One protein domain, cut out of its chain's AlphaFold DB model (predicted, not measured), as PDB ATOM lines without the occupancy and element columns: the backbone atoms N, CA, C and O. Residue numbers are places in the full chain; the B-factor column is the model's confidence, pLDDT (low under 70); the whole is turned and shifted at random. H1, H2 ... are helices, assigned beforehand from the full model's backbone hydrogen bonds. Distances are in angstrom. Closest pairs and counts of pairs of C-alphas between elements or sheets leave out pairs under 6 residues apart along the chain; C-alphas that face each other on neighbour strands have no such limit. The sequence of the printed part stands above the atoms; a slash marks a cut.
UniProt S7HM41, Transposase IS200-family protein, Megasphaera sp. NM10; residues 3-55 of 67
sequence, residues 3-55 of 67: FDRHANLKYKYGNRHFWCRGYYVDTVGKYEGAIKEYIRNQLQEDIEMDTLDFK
ATOM      1  N   PHE A   3     -37.763  15.296  -4.989       67.88
ATOM      2  CA  PHE A   3     -38.384  16.077  -6.059       67.88
ATOM      3  C   PHE A   3     -39.838  15.687  -6.374       67.88
ATOM      4  O   PHE A   3     -40.560  16.512  -6.922       67.88
ATOM      5  N   ASP A   4     -40.293  14.486  -5.996       70.06
ATOM      6  CA  ASP A   4     -41.703  14.080  -6.148       70.06
ATOM      7  C   ASP A   4     -42.591  14.785  -5.115       70.06
ATOM      8  O   ASP A   4     -43.756  15.068  -5.374       70.06
ATOM      9  N   ARG A   5     -42.026  15.100  -3.939       74.94
ATOM     10  CA  ARG A   5     -42.703  15.859  -2.875       74.94
ATOM     11  C   ARG A   5     -42.497  17.372  -3.018       74.94
ATOM     12  O   ARG A   5     -43.360  18.143  -2.614       74.94
ATOM     13  N   HIS A   6     -41.379  17.795  -3.608       72.31
ATOM     14  CA  HIS A   6     -41.003  19.198  -3.790       72.31
ATOM     15  C   HIS A   6     -40.657  19.489  -5.256       72.31
ATOM     16  O   HIS A   6     -39.499  19.711  -5.623       72.31
ATOM     17  N   ALA A   7     -41.686  19.487  -6.108       64.88
ATOM     18  CA  ALA A   7     -41.550  19.675  -7.555       64.88
ATOM     19  C   ALA A   7     -40.922  21.028  -7.947       64.88
ATOM     20  O   ALA A   7     -40.292  21.140  -8.993       64.88
ATOM     21  N   ASN A   8     -41.036  22.047  -7.095       67.62
ATOM     22  CA  ASN A   8     -40.418  23.360  -7.278       67.62
ATOM     23  C   ASN A   8     -38.879  23.325  -7.223       67.62
ATOM     24  O   ASN A   8     -38.228  24.095  -7.926       67.62
ATOM     25  N   LEU A   9     -38.281  22.417  -6.443       65.44
ATOM     26  CA  LEU A   9     -36.819  22.279  -6.360       65.44
ATOM     27  C   LEU A   9     -36.220  21.726  -7.660       65.44
ATOM     28  O   LEU A   9     -35.078  22.024  -7.990       65.44
ATOM     29  N   LYS A  10     -37.011  20.992  -8.446       59.88
ATOM     30  CA  LYS A  10     -36.612  20.430  -9.741       59.88
ATOM     31  C   LYS A  10     -36.129  21.489 -10.736       59.88
ATOM     32  O   LYS A  10     -35.238  21.218 -11.524       59.88
ATOM     33  N   TYR A  11     -36.710  22.688 -10.686       54.88
ATOM     34  CA  TYR A  11     -36.365  23.789 -11.587       54.88
ATOM     35  C   TYR A  11     -35.091  24.524 -11.169       54.88
ATOM     36  O   TYR A  11     -34.412  25.097 -12.012       54.88
ATOM     37  N   LYS A  12     -34.758  24.503  -9.873       60.16
ATOM     38  CA  LYS A  12     -33.568  25.174  -9.339       60.16
ATOM     39  C   LYS A  12     -32.299  24.341  -9.521       60.16
ATOM     40  O   LYS A  12     -31.231  24.909  -9.693       60.16
ATOM     41  N   TYR A  13     -32.433  23.017  -9.490       59.06
ATOM     42  CA  TYR A  13     -31.315  22.071  -9.549       59.06
ATOM     43  C   TYR A  13     -31.188  21.363 -10.904       59.06
ATOM     44  O   TYR A  13     -30.609  20.285 -10.966       59.06
ATOM     45  N   GLY A  14     -31.749  21.942 -11.976       68.62
ATOM     46  CA  GLY A  14     -31.599  21.453 -13.350       68.62
ATOM     47  C   GLY A  14     -31.782  19.939 -13.482       68.62
ATOM     48  O   GLY A  14     -32.901  19.423 -13.383       68.62
ATOM     49  N   ASN A  15     -30.662  19.236 -13.674       60.41
ATOM     50  CA  ASN A  15     -30.547  17.790 -13.843       60.41
ATOM     51  C   ASN A  15     -30.900  16.982 -12.571       60.41
ATOM     52  O   ASN A  15     -30.106  16.192 -12.107       60.41
ATOM     53  N   ARG A  16     -32.093  17.167 -11.980       63.78
ATOM     54  CA  ARG A  16     -32.788  16.316 -10.971       63.78
ATOM     55  C   ARG A  16     -31.926  15.554  -9.933       63.78
ATOM     56  O   ARG A  16     -32.365  14.514  -9.434       63.78
ATOM     57  N   HIS A  17     -30.760  16.059  -9.550       69.69
ATOM     58  CA  HIS A  17     -29.864  15.446  -8.578       69.69
ATOM     59  C   HIS A  17     -29.872  16.313  -7.321       69.69
ATOM     60  O   HIS A  17     -29.568  17.498  -7.357       69.69
ATOM     61  N   PHE A  18     -30.333  15.740  -6.208       70.56
ATOM     62  CA  PHE A  18     -30.406  16.451  -4.925       70.56
ATOM     63  C   PHE A  18     -29.126  16.286  -4.103       70.56
ATOM     64  O   PHE A  18     -28.777  17.156  -3.315       70.56
ATOM     65  N   TRP A  19     -28.453  15.152  -4.275       77.25
ATOM     66  CA  TRP A  19     -27.219  14.814  -3.583       77.25
ATOM     67  C   TRP A  19     -26.046  14.933  -4.547       77.25
ATOM     68  O   TRP A  19     -26.181  14.562  -5.717       77.25
ATOM     69  N   CYS A  20     -24.903  15.386  -4.033       77.88
ATOM     70  CA  CYS A  20     -23.621  15.218  -4.707       77.88
ATOM     71  C   CYS A  20     -23.353  13.722  -4.943       77.88
ATOM     72  O   CYS A  20     -23.847  12.862  -4.208       77.88
ATOM     73  N   ARG A  21     -22.561  13.398  -5.968       80.25
ATOM     74  CA  ARG A  21     -22.251  11.999  -6.327       80.25
ATOM     75  C   ARG A  21     -21.359  11.295  -5.300       80.25
ATOM     76  O   ARG A  21     -21.426  10.075  -5.173       80.25
ATOM     77  N   GLY A  22     -20.528  12.055  -4.593       85.25
ATOM     78  CA  GLY A  22     -19.620  11.556  -3.568       85.25
ATOM     79  C   GLY A  22     -20.233  11.565  -2.167       85.25
ATOM     80  O   GLY A  22     -21.175  12.303  -1.874       85.25
ATOM     81  N   TYR A  23     -19.662  10.750  -1.282       88.12
ATOM     82  CA  TYR A  23     -19.945  10.763   0.148       88.12
ATOM     83  C   TYR A  23     -18.641  10.657   0.961       88.12
ATOM     84  O   TYR A  23     -17.691   9.996   0.545       88.12
ATOM     85  N   TYR A  24     -18.607  11.301   2.132       86.00
ATOM     86  CA  TYR A  24     -17.520  11.188   3.112       86.00
ATOM     87  C   TYR A  24     -17.983  10.346   4.301       86.00
ATOM     88  O   TYR A  24     -19.083  10.554   4.816       86.00
ATOM     89  N   VAL A  25     -17.142   9.413   4.747       85.62
ATOM     90  CA  VAL A  25     -17.394   8.561   5.918       85.62
ATOM     91  C   VAL A  25     -16.164   8.590   6.803       85.62
ATOM     92  O   VAL A  25     -15.051   8.418   6.315       85.62
ATOM     93  N   ASP A  26     -16.377   8.760   8.101       84.94
ATOM     94  CA  ASP A  26     -15.328   8.649   9.106       84.94
ATOM     95  C   ASP A  26     -15.837   7.841  10.302       84.94
ATOM     96  O   ASP A  26     -17.043   7.765  10.567       84.94
ATOM     97  N   THR A  27     -14.904   7.217  11.010       86.12
ATOM     98  CA  THR A  27     -15.154   6.559  12.294       86.12
ATOM     99  C   THR A  27     -15.385   7.602  13.390       86.12
ATOM    100  O   THR A  27     -15.319   8.805  13.146       86.12
ATOM    101  N   VAL A  28     -15.734   7.178  14.609       76.31
ATOM    102  CA  VAL A  28     -16.117   8.108  15.684       76.31
ATOM    103  C   VAL A  28     -14.905   8.941  16.136       76.31
ATOM    104  O   VAL A  28     -14.177   8.573  17.050       76.31
ATOM    105  N   GLY A  29     -14.710  10.080  15.477       72.50
ATOM    106  CA  GLY A  29     -13.666  11.071  15.702       72.50
ATOM    107  C   GLY A  29     -13.912  12.226  14.735       72.50
ATOM    108  O   GLY A  29     -13.951  12.039  13.528       72.50
ATOM    109  N   LYS A  30     -14.196  13.428  15.241       69.19
ATOM    110  CA  LYS A  30     -14.587  14.555  14.380       69.19
ATOM    111  C   LYS A  30     -13.346  15.216  13.778       69.19
ATOM    112  O   LYS A  30     -12.761  16.089  14.413       69.19
ATOM    113  N   TYR A  31     -12.989  14.869  12.544       82.25
ATOM    114  CA  TYR A  31     -11.991  15.609  11.766       82.25
ATOM    115  C   TYR A  31     -12.652  16.705  10.921       82.25
ATOM    116  O   TYR A  31     -12.890  16.556   9.724       82.25
ATOM    117  N   GLU A  32     -12.941  17.848  11.551       84.38
ATOM    118  CA  GLU A  32     -13.564  19.007  10.887       84.38
ATOM    119  C   GLU A  32     -12.767  19.489   9.658       84.38
ATOM    120  O   GLU A  32     -13.358  19.890   8.656       84.38
ATOM    121  N   GLY A  33     -11.431  19.420   9.713       88.62
ATOM    122  CA  GLY A  33     -10.555  19.806   8.602       88.62
ATOM    123  C   GLY A  33     -10.770  18.957   7.348       88.62
ATOM    124  O   GLY A  33     -10.980  19.510   6.270       88.62
ATOM    125  N   ALA A  34     -10.809  17.632   7.509       87.19
ATOM    126  CA  ALA A  34     -11.003  16.690   6.407       87.19
ATOM    127  C   ALA A  34     -12.391  16.843   5.764       87.19
ATOM    128  O   ALA A  34     -12.509  16.852   4.543       87.19
ATOM    129  N   ILE A  35     -13.435  17.062   6.575       88.50
ATOM    130  CA  ILE A  35     -14.796  17.313   6.074       88.50
ATOM    131  C   ILE A  35     -14.844  18.607   5.250       88.50
ATOM    132  O   ILE A  35     -15.442  18.636   4.175       88.50
ATOM    133  N   LYS A  36     -14.211  19.688   5.729       89.69
ATOM    134  CA  LYS A  36     -14.170  20.970   5.005       89.69
ATOM    135  C   LYS A  36     -13.443  20.852   3.670       89.69
ATOM    136  O   LYS A  36     -13.907  21.412   2.678       89.69
ATOM    137  N   GLU A  37     -12.312  20.156   3.655       92.00
ATOM    138  CA  GLU A  37     -11.542  19.915   2.436       92.00
ATOM    139  C   GLU A  37     -12.331  19.059   1.442       92.00
ATOM    140  O   GLU A  37     -12.464  19.441   0.280       92.00
ATOM    141  N   TYR A  38     -12.960  17.983   1.921       90.75
ATOM    142  CA  TYR A  38     -13.810  17.121   1.107       90.75
ATOM    143  C   TYR A  38     -14.964  17.888   0.447       90.75
ATOM    144  O   TYR A  38     -15.163  17.782  -0.761       90.75
ATOM    145  N   ILE A  39     -15.694  18.708   1.215       89.12
ATOM    146  CA  ILE A  39     -16.794  19.527   0.681       89.12
ATOM    147  C   ILE A  39     -16.278  20.504  -0.380       89.12
ATOM    148  O   ILE A  39     -16.921  20.671  -1.413       89.12
ATOM    149  N   ARG A  40     -15.127  21.153  -0.154       90.25
ATOM    150  CA  ARG A  40     -14.564  22.113  -1.115       90.25
ATOM    151  C   ARG A  40     -14.208  21.440  -2.440       90.25
ATOM    152  O   ARG A  40     -14.556  21.977  -3.486       90.25
ATOM    153  N   ASN A  41     -13.547  20.287  -2.384       90.88
ATOM    154  CA  ASN A  41     -13.142  19.553  -3.581       90.88
ATOM    155  C   ASN A  41     -14.369  19.030  -4.341       90.88
ATOM    156  O   ASN A  41     -14.475  19.254  -5.542       90.88
ATOM    157  N   GLN A  42     -15.354  18.468  -3.631       87.25
ATOM    158  CA  GLN A  42     -16.621  18.031  -4.228       87.25
ATOM    159  C   GLN A  42     -17.374  19.166  -4.930       87.25
ATOM    160  O   GLN A  42     -17.883  18.969  -6.027       87.25
ATOM    161  N   LEU A  43     -17.443  20.357  -4.325       84.81
ATOM    162  CA  LEU A  43     -18.096  21.508  -4.954       84.81
ATOM    163  C   LEU A  43     -17.380  21.935  -6.240       84.81
ATOM    164  O   LEU A  43     -18.042  22.301  -7.204       84.81
ATOM    165  N   GLN A  44     -16.047  21.888  -6.258       85.50
ATOM    166  CA  GLN A  44     -15.262  22.228  -7.442       85.50
ATOM    167  C   GLN A  44     -15.476  21.204  -8.568       85.50
ATOM    168  O   GLN A  44     -15.743  21.597  -9.703       85.50
ATOM    169  N   GLU A  45     -15.438  19.910  -8.248       84.12
ATOM    170  CA  GLU A  45     -15.696  18.827  -9.205       84.12
ATOM    171  C   GLU A  45     -17.119  18.882  -9.773       84.12
ATOM    172  O   GLU A  45     -17.311  18.705 -10.977       84.12
ATOM    173  N   ASP A  46     -18.117  19.160  -8.930       77.88
ATOM    174  CA  ASP A  46     -19.504  19.309  -9.371       77.88
ATOM    175  C   ASP A  46     -19.670  20.552 -10.272       77.88
ATOM    176  O   ASP A  46     -20.331  20.451 -11.300       77.88
ATOM    177  N   ILE A  47     -19.004  21.684  -9.989       76.69
ATOM    178  CA  ILE A  47     -19.012  22.872 -10.872       76.69
ATOM    179  C   ILE A  47     -18.387  22.568 -12.238       76.69
ATOM    180  O   ILE A  47     -18.921  22.975 -13.273       76.69
ATOM    181  N   GLU A  48     -17.241  21.888 -12.265       76.69
ATOM    182  CA  GLU A  48     -16.549  21.534 -13.509       76.69
ATOM    183  C   GLU A  48     -17.384  20.569 -14.352       76.69
ATOM    184  O   GLU A  48     -17.503  20.734 -15.567       76.69
ATOM    185  N   MET A  49     -18.021  19.603 -13.696       71.44
ATOM    186  CA  MET A  49     -18.898  18.634 -14.336       71.44
ATOM    187  C   MET A  49     -20.196  19.260 -14.829       71.44
ATOM    188  O   MET A  49     -20.566  19.001 -15.968       71.44
ATOM    189  N   ASP A  50     -20.832  20.134 -14.050       67.94
ATOM    190  CA  ASP A  50     -21.994  20.903 -14.501       67.94
ATOM    191  C   ASP A  50     -21.617  21.800 -15.687       67.94
ATOM    192  O   ASP A  50     -22.370  21.909 -16.649       67.94
ATOM    193  N   THR A  51     -20.422  22.403 -15.685       59.28
ATOM    194  CA  THR A  51     -19.924  23.208 -16.815       59.28
ATOM    195  C   THR A  51     -19.703  22.361 -18.078       59.28
ATOM    196  O   THR A  51     -19.928  22.842 -19.192       59.28
ATOM    197  N   LEU A  52     -19.280  21.101 -17.928       59.16
ATOM    198  CA  LEU A  52     -19.171  20.138 -19.028       59.16
ATOM    199  C   LEU A  52     -20.550  19.653 -19.510       59.16
ATOM    200  O   LEU A  52     -20.737  19.498 -20.716       59.16
ATOM    201  N   ASP A  53     -21.505  19.464 -18.599       54.47
ATOM    202  CA  ASP A  53     -22.877  19.005 -18.869       54.47
ATOM    203  C   ASP A  53     -23.736  20.108 -19.524       54.47
ATOM    204  O   ASP A  53     -24.517  19.860 -20.442       54.47
ATOM    205  N   PHE A  54     -23.485  21.380 -19.185       50.62
ATOM    206  CA  PHE A  54     -24.098  22.557 -19.823       50.62
ATOM    207  C   PHE A  54     -23.785  22.699 -21.324       50.62
ATOM    208  O   PHE A  54     -24.367  23.559 -21.994       50.62
ATOM    209  N   LYS A  55     -22.889  21.875 -21.887       48.28
ATOM    210  CA  LYS A  55     -22.691  21.784 -23.340       48.28
ATOM    211  C   LYS A  55     -23.760  20.960 -24.062       48.28
ATOM    212  O   LYS A  55     -23.743  20.972 -25.292       48.28
TER     213      LYS A  55
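This is residues 3 to 55 of the 67 residues of the protein "Transposase IS200-family protein" of Megasphaera sp. NM10 (UniProt S7HM41). One long helix, H2, makes one side of a loose, flat frame, and a long unnamed stretch, residues 13 to 31, runs back beside it in the opposite sense, with a turn joining the two at one end. At the other end the stretch leads to the short helix H1, which lies off to the side, away from the last turns of H2. The printed part has 53 residues with two named helices, in the order H1, H2, and no named strand; its class is all helix, though under half of the residues, 26 of the 53, are in named elements. The whole is loose, with a radius of gyration of the C-alphas of 14.2 A, and the C-alphas span 37 by 29 by 12 A.

H2 is residues 32 to 53, 31.2 A from first to last C-alpha, from C-alpha 32 at (-13.564, 19.007, 10.887) to C-alpha 53 at (-22.877, 19.005, -18.869). H1 is residues 9 to 12, with C-alpha 9 at (-36.819, 22.279, -6.360).

H1 and H2 are apart, with no C-alpha of the one within 8 A of the other. In H2 every O i to N i+4 pair is within hydrogen-bond range. H1 is too short for such a pair; its one O i to N i+3 pair is within range.

The C-alphas of Val 28 and Lys 55 are the two farthest apart, at 41.9 A. The link from H1 to H2, 19 residues, is long. Residues 27 to 33, of which 32 and 33 belong to H2, stand free. The printed part has no cut. Its mean pLDDT is 75.0; residue 3, residues 7 to 17, residue 30 and residues 50 to 55 are under 70.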